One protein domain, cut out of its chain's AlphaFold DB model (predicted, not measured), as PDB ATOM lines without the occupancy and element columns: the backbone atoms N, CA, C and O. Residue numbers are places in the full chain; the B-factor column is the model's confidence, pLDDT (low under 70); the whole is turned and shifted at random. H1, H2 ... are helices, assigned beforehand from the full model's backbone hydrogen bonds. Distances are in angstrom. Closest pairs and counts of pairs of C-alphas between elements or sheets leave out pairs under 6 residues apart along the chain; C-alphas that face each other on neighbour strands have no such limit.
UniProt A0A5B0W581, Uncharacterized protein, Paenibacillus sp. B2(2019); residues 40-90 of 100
ATOM      1  N   LYS A  40      -9.457 -62.981 -52.124       88.06
ATOM      2  CA  LYS A  40      -8.254 -62.276 -52.624       88.06
ATOM      3  C   LYS A  40      -7.692 -61.258 -51.630       88.06
ATOM      4  O   LYS A  40      -6.517 -60.919 -51.701       88.06
ATOM      5  N   ASP A  41      -8.533 -60.778 -50.727       87.69
ATOM      6  CA  ASP A  41      -8.199 -59.860 -49.645       87.69
ATOM      7  C   ASP A  41      -7.762 -60.580 -48.363       87.69
ATOM      8  O   ASP A  41      -7.491 -59.909 -47.376       87.69
ATOM      9  N   ALA A  42      -7.617 -61.913 -48.360       87.44
ATOM     10  CA  ALA A  42      -7.256 -62.678 -47.163       87.44
ATOM     11  C   ALA A  42      -5.951 -62.213 -46.486       87.44
ATOM     12  O   ALA A  42      -5.788 -62.400 -45.288       87.44
ATOM     13  N   GLY A  43      -5.027 -61.584 -47.223       87.00
ATOM     14  CA  GLY A  43      -3.808 -60.992 -46.651       87.00
ATOM     15  C   GLY A  43      -4.007 -59.642 -45.945       87.00
ATOM     16  O   GLY A  43      -3.080 -59.156 -45.308       87.00
ATOM     17  N   LEU A  44      -5.180 -59.020 -46.086       89.38
ATOM     18  CA  LEU A  44      -5.569 -57.761 -45.438       89.38
ATOM     19  C   LEU A  44      -6.493 -57.985 -44.237       89.38
ATOM     20  O   LEU A  44      -6.719 -57.063 -43.456       89.38
ATOM     21  N   VAL A  45      -7.056 -59.187 -44.122       87.44
ATOM     22  CA  VAL A  45      -7.973 -59.570 -43.055       87.44
ATOM     23  C   VAL A  45      -7.143 -60.077 -41.881       87.44
ATOM     24  O   VAL A  45      -6.381 -61.034 -42.017       87.44
ATOM     25  N   ASP A  46      -7.270 -59.414 -40.736       88.94
ATOM     26  CA  ASP A  46      -6.651 -59.877 -39.500       88.94
ATOM     27  C   ASP A  46      -7.422 -61.067 -38.900       88.94
ATOM     28  O   ASP A  46      -8.436 -61.539 -39.421       88.94
ATOM     29  N   GLU A  47      -6.921 -61.581 -37.780       87.06
ATOM     30  CA  GLU A  47      -7.512 -62.736 -37.105       87.06
ATOM     31  C   GLU A  47      -8.989 -62.492 -36.722       87.06
ATOM     32  O   GLU A  47      -9.838 -63.357 -36.948       87.06
ATOM     33  N   ASN A  48      -9.320 -61.291 -36.232       89.12
ATOM     34  CA  ASN A  48     -10.686 -60.929 -35.843       89.12
ATOM     35  C   ASN A  48     -11.626 -60.839 -37.049       89.12
ATOM     36  O   ASN A  48     -12.745 -61.349 -36.997       89.12
ATOM     37  N   GLY A  49     -11.175 -60.245 -38.153       90.06
ATOM     38  CA  GLY A  49     -11.949 -60.197 -39.390       90.06
ATOM     39  C   GLY A  49     -12.264 -61.595 -39.928       90.06
ATOM     40  O   GLY A  49     -13.384 -61.843 -40.379       90.06
ATOM     41  N   GLY A  50     -11.325 -62.541 -39.808       90.38
ATOM     42  CA  GLY A  50     -11.560 -63.947 -40.151       90.38
ATOM     43  C   GLY A  50     -12.652 -64.588 -39.289       90.38
ATOM     44  O   GLY A  50     -13.530 -65.287 -39.808       90.38
ATOM     45  N   TYR A  51     -12.653 -64.305 -37.984       92.31
ATOM     46  CA  TYR A  51     -13.711 -64.747 -37.077       92.31
ATOM     47  C   TYR A  51     -15.074 -64.175 -37.438       92.31
ATOM     48  O   TYR A  51     -16.046 -64.926 -37.501       92.31
ATOM     49  N   GLU A  52     -15.147 -62.877 -37.724       92.44
ATOM     50  CA  GLU A  52     -16.396 -62.229 -38.113       92.44
ATOM     51  C   GLU A  52     -16.979 -62.806 -39.402       92.44
ATOM     52  O   GLU A  52     -18.187 -63.027 -39.483       92.44
ATOM     53  N   GLN A  53     -16.147 -63.068 -40.412       92.75
ATOM     54  CA  GLN A  53     -16.614 -63.690 -41.653       92.75
ATOM     55  C   GLN A  53     -17.226 -65.069 -41.383       92.75
ATOM     56  O   GLN A  53     -18.277 -65.405 -41.934       92.75
ATOM     57  N   PHE A  54     -16.613 -65.861 -40.500       94.25
ATOM     58  CA  PHE A  54     -17.156 -67.158 -40.107       94.25
ATOM     59  C   PHE A  54     -18.469 -67.015 -39.327       94.25
ATOM     60  O   PHE A  54     -19.470 -67.620 -39.705       94.25
ATOM     61  N   THR A  55     -18.519 -66.174 -38.289       95.88
ATOM     62  CA  THR A  55     -19.707 -66.026 -37.430       95.88
ATOM     63  C   THR A  55     -20.873 -65.305 -38.107       95.88
ATOM     64  O   THR A  55     -22.015 -65.481 -37.692       95.88
ATOM     65  N   LYS A  56     -20.630 -64.553 -39.187       96.19
ATOM     66  CA  LYS A  56     -21.669 -63.993 -40.075       96.19
ATOM     67  C   LYS A  56     -22.144 -64.983 -41.153       96.19
ATOM     68  O   LYS A  56     -22.983 -64.623 -41.975       96.19
ATOM     69  N   GLY A  57     -21.609 -66.208 -41.187       94.31
ATOM     70  CA  GLY A  57     -21.958 -67.228 -42.183       94.31
ATOM     71  C   GLY A  57     -21.387 -66.971 -43.582       94.31
ATOM     72  O   GLY A  57     -21.858 -67.561 -44.551       94.31
ATOM     73  N   GLN A  58     -20.391 -66.090 -43.704       93.06
ATOM     74  CA  GLN A  58     -19.740 -65.747 -44.974       93.06
ATOM     75  C   GLN A  58     -18.584 -66.702 -45.309       93.06
ATOM     76  O   GLN A  58     -18.255 -66.871 -46.482       93.06
ATOM     77  N   ALA A  59     -18.000 -67.358 -44.301       92.62
ATOM     78  CA  ALA A  59     -16.992 -68.401 -44.470       92.62
ATOM     79  C   ALA A  59     -17.527 -69.770 -44.022       92.62
ATOM     80  O   ALA A  59     -18.071 -69.914 -42.930       92.62
ATOM     81  N   GLY A  60     -17.340 -70.798 -44.857       92.38
ATOM     82  CA  GLY A  60     -17.768 -72.173 -44.553       92.38
ATOM     83  C   GLY A  60     -16.766 -72.986 -43.725       92.38
ATOM     84  O   GLY A  60     -17.127 -74.014 -43.156       92.38
ATOM     85  N   ALA A  61     -15.509 -72.545 -43.658       91.69
ATOM     86  CA  ALA A  61     -14.451 -73.183 -42.886       91.69
ATOM     87  C   ALA A  61     -13.507 -72.124 -42.316       91.69
ATOM     88  O   ALA A  61     -13.275 -71.092 -42.943       91.69
ATOM     89  N   ILE A  62     -12.940 -72.414 -41.148       90.81
ATOM     90  CA  ILE A  62     -11.930 -71.583 -40.504       90.81
ATOM     91  C   ILE A  62     -10.832 -72.472 -39.926       90.81
ATOM     92  O   ILE A  62     -11.106 -73.530 -39.356       90.81
ATOM     93  N   VAL A  63      -9.583 -72.044 -40.092       88.19
ATOM     94  CA  VAL A  63      -8.435 -72.631 -39.400       88.19
ATOM     95  C   VAL A  63      -8.173 -71.767 -38.183       88.19
ATOM     96  O   VAL A  63      -7.958 -70.566 -38.318       88.19
ATOM     97  N   GLY A  64      -8.181 -72.358 -36.997       83.88
ATOM     98  CA  GLY A  64      -7.919 -71.582 -35.802       83.88
ATOM     99  C   GLY A  64      -7.686 -72.424 -34.568       83.88
ATOM    100  O   GLY A  64      -7.504 -73.641 -34.631       83.88
ATOM    101  N   ARG A  65      -7.607 -71.729 -33.441       85.56
ATOM    102  CA  ARG A  65      -7.146 -72.303 -32.181       85.56
ATOM    103  C   ARG A  65      -8.249 -73.106 -31.496       85.56
ATOM    104  O   ARG A  65      -9.433 -72.977 -31.792       85.56
ATOM    105  N   ASN A  66      -7.850 -73.929 -30.533       88.25
ATOM    106  CA  ASN A  66      -8.761 -74.818 -29.814       88.25
ATOM    107  C   ASN A  66      -9.823 -74.080 -28.977       88.25
ATOM    108  O   ASN A  66     -10.803 -74.706 -28.596       88.25
ATOM    109  N   TRP A  67      -9.623 -72.792 -28.674       88.50
ATOM    110  CA  TRP A  67     -10.529 -71.977 -27.857       88.50
ATOM    111  C   TRP A  67     -11.670 -71.321 -28.648       88.50
ATOM    112  O   TRP A  67     -12.559 -70.725 -28.050       88.50
ATOM    113  N   LEU A  68     -11.693 -71.451 -29.979       91.44
ATOM    114  CA  LEU A  68     -12.737 -70.841 -30.809       91.44
ATOM    115  C   LEU A  68     -14.186 -71.238 -30.480       91.44
ATOM    116  O   LEU A  68     -15.072 -70.387 -30.618       91.44
ATOM    117  N   PRO A  69     -14.470 -72.482 -30.041       91.31
ATOM    118  CA  PRO A  69     -15.805 -72.848 -29.583       91.31
ATOM    119  C   PRO A  69     -16.309 -71.999 -28.410       91.31
ATOM    120  O   PRO A  69     -17.505 -71.716 -28.361       91.31
ATOM    121  N   ASP A  70     -15.416 -71.570 -27.509       91.88
ATOM    122  CA  ASP A  70     -15.767 -70.725 -26.359       91.88
ATOM    123  C   ASP A  70     -16.004 -69.275 -26.799       91.88
ATOM    124  O   ASP A  70     -16.955 -68.627 -26.365       91.88
ATOM    125  N   TRP A  71     -15.160 -68.771 -27.702       90.44
ATOM    126  CA  TRP A  71     -15.339 -67.481 -28.360       90.44
ATOM    127  C   TRP A  71     -14.574 -67.469 -29.691       90.44
ATOM    128  O   TRP A  71     -13.387 -67.792 -29.679       90.44
ATOM    129  N   PRO A  72     -15.193 -67.105 -30.834       91.50
ATOM    130  CA  PRO A  72     -16.486 -66.428 -30.974       91.50
ATOM    131  C   PRO A  72     -17.623 -67.309 -31.528       91.50
ATOM    132  O   PRO A  72     -18.626 -66.792 -32.007       91.50
ATOM    133  N   PHE A  73     -17.525 -68.643 -31.507       93.88
ATOM    134  CA  PHE A  73     -18.505 -69.491 -32.216       93.88
ATOM    135  C   PHE A  73     -19.938 -69.442 -31.660       93.88
ATOM    136  O   PHE A  73     -20.871 -69.817 -32.372       93.88
ATOM    137  N   GLY A  74     -20.145 -68.934 -30.441       94.62
ATOM    138  CA  GLY A  74     -21.484 -68.581 -29.959       94.62
ATOM    139  C   GLY A  74     -22.196 -67.585 -30.884       94.62
ATOM    140  O   GLY A  74     -23.384 -67.742 -31.161       94.62
ATOM    141  N   ASP A  75     -21.455 -66.635 -31.458       95.94
ATOM    142  CA  ASP A  75     -22.002 -65.628 -32.369       95.94
ATOM    143  C   ASP A  75     -22.478 -66.245 -33.684       95.94
ATOM    144  O   ASP A  75     -23.482 -65.799 -34.228       95.94
ATOM    145  N   LEU A  76     -21.836 -67.315 -34.171       96.75
ATOM    146  CA  LEU A  76     -22.322 -68.049 -35.346       96.75
ATOM    147  C   LEU A  76     -23.741 -68.577 -35.113       96.75
ATOM    148  O   LEU A  76     -24.610 -68.424 -35.970       96.75
ATOM    149  N   LEU A  77     -23.973 -69.201 -33.955       95.75
ATOM    150  CA  LEU A  77     -25.271 -69.788 -33.620       95.75
ATOM    151  C   LEU A  77     -26.349 -68.714 -33.421       95.75
ATOM    152  O   LEU A  77     -27.509 -68.949 -33.756       95.75
ATOM    153  N   ASN A  78     -25.960 -67.540 -32.916       96.19
ATOM    154  CA  ASN A  78     -26.853 -66.396 -32.739       96.19
ATOM    155  C   ASN A  78     -27.198 -65.710 -34.072       96.19
ATOM    156  O   ASN A  78     -28.353 -65.352 -34.301       96.19
ATOM    157  N   ASN A  79     -26.210 -65.531 -34.950       97.25
ATOM    158  CA  ASN A  79     -26.347 -64.757 -36.186       97.25
ATOM    159  C   ASN A  79     -26.899 -65.579 -37.356       97.25
ATOM    160  O   ASN A  79     -27.518 -65.016 -38.259       97.25
ATOM    161  N   VAL A  80     -26.667 -66.896 -37.369       97.38
ATOM    162  CA  VAL A  80     -27.035 -67.787 -38.476       97.38
ATOM    163  C   VAL A  80     -27.950 -68.903 -37.955       97.38
ATOM    164  O   VAL A  80     -27.474 -69.964 -37.536       97.38
ATOM    165  N   PRO A  81     -29.283 -68.702 -37.979       96.12
ATOM    166  CA  PRO A  81     -30.238 -69.695 -37.503       96.12
ATOM    167  C   PRO A  81     -30.054 -71.057 -38.182       96.12
ATOM    168  O   PRO A  81     -30.057 -71.170 -39.407       96.12
ATOM    169  N   GLY A  82     -29.907 -72.107 -37.375       95.81
ATOM    170  CA  GLY A  82     -29.709 -73.474 -37.865       95.81
ATOM    171  C   GLY A  82     -28.270 -73.816 -38.262       95.81
ATOM    172  O   GLY A  82     -28.030 -74.941 -38.713       95.81
ATOM    173  N   ALA A  83     -27.313 -72.901 -38.070       96.69
ATOM    174  CA  ALA A  83     -25.903 -73.202 -38.258       96.69
ATOM    175  C   ALA A  83     -25.453 -74.371 -37.372       96.69
ATOM    176  O   ALA A  83     -25.883 -74.546 -36.231       96.69
ATOM    177  N   LYS A  84     -24.550 -75.179 -37.922       95.19
ATOM    178  CA  LYS A  84     -23.862 -76.256 -37.217       95.19
ATOM    179  C   LYS A  84     -22.386 -76.142 -37.540       95.19
ATOM    180  O   LYS A  84     -22.027 -75.941 -38.697       95.19
ATOM    181  N   TYR A  85     -21.544 -76.330 -36.538       93.88
ATOM    182  CA  TYR A  85     -20.104 -76.418 -36.724       93.88
ATOM    183  C   TYR A  85     -19.573 -77.687 -36.060       93.88
ATOM    184  O   TYR A  85     -20.196 -78.259 -35.165       93.88
ATOM    185  N   LYS A  86     -18.419 -78.154 -36.530       92.94
ATOM    186  CA  LYS A  86     -17.711 -79.305 -35.974       92.94
ATOM    187  C   LYS A  86     -16.218 -79.134 -36.227       92.94
ATOM    188  O   LYS A  86     -15.829 -78.660 -37.291       92.94
ATOM    189  N   ALA A  87     -15.397 -79.553 -35.271       91.00
ATOM    190  CA  ALA A  87     -13.958 -79.643 -35.468       91.00
ATOM    191  C   ALA A  87     -13.604 -80.833 -36.376       91.00
ATOM    192  O   ALA A  87     -14.106 -81.947 -36.193       91.00
ATOM    193  N   TYR A  88     -12.708 -80.595 -37.326       90.25
ATOM    194  CA  TYR A  88     -12.126 -81.626 -38.177       90.25
ATOM    195  C   TYR A  88     -10.635 -81.735 -37.880       90.25
ATOM    196  O   TYR A  88      -9.979 -80.734 -37.592       90.25
ATOM    197  N   ALA A  89     -10.104 -82.956 -37.938       88.50
ATOM    198  CA  ALA A  89      -8.663 -83.156 -37.873       88.50
ATOM    199  C   ALA A  89      -7.986 -82.454 -39.057       88.50
ATOM    200  O   ALA A  89      -8.573 -82.355 -40.139       88.50
ATOM    201  N   ILE A  90      -6.748 -81.993 -38.855       86.56
ATOM    202  CA  ILE A  90      -5.938 -81.434 -39.940       86.56
ATOM    203  C   ILE A  90      -5.830 -82.499 -41.042       86.56
ATOM    204  O   ILE A  90      -5.433 -83.630 -40.745       86.56
TER     205      ILE A  90
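This is residues 40 to 90 of the 100 residues of an uncharacterized protein of Paenibacillus sp. B2(2019) (UniProt A0A5B0W581). The domain has little regular structure: two short helices meet where the last residue of H1 comes near H2, and a long loop, residues 56 to 72, joins them. Residues 40 to 46 before H1 and 80 to 90 after H2 also lie outside the named helices. The printed part has 51 residues with two named helices, H1 then H2, and no named strand; its class is all helix, though the helices hold only 16 residues. It is compact, with a radius of gyration of the C-alphas of 10.8 A and spans of 29 by 24 by 16 A.

H1, residues 47 to 55, and H2, residues 73 to 79, touch; their closest C-alphas, those of Thr 55 and Leu 76, are 3.9 A apart. They run the same way at a steep tilt of 48 degrees. Every O i to N i+4 pair is within hydrogen-bond range in H1, and 2 of 3 in H2.

H1 begins at C-alpha 47 (-7.512, -62.736, -37.105) and is 12.6 A long from first to last C-alpha. H2, 10.0 A long, ends at C-alpha 79 (-26.347, -64.757, -36.186).

The C-alphas farthest apart, those of Gly 43 and Gly 82, are 30.1 A apart. The link from H1 to H2 is long, with 17 residues. The printed part has no cut, and no printed residue is under 70 in pLDDT.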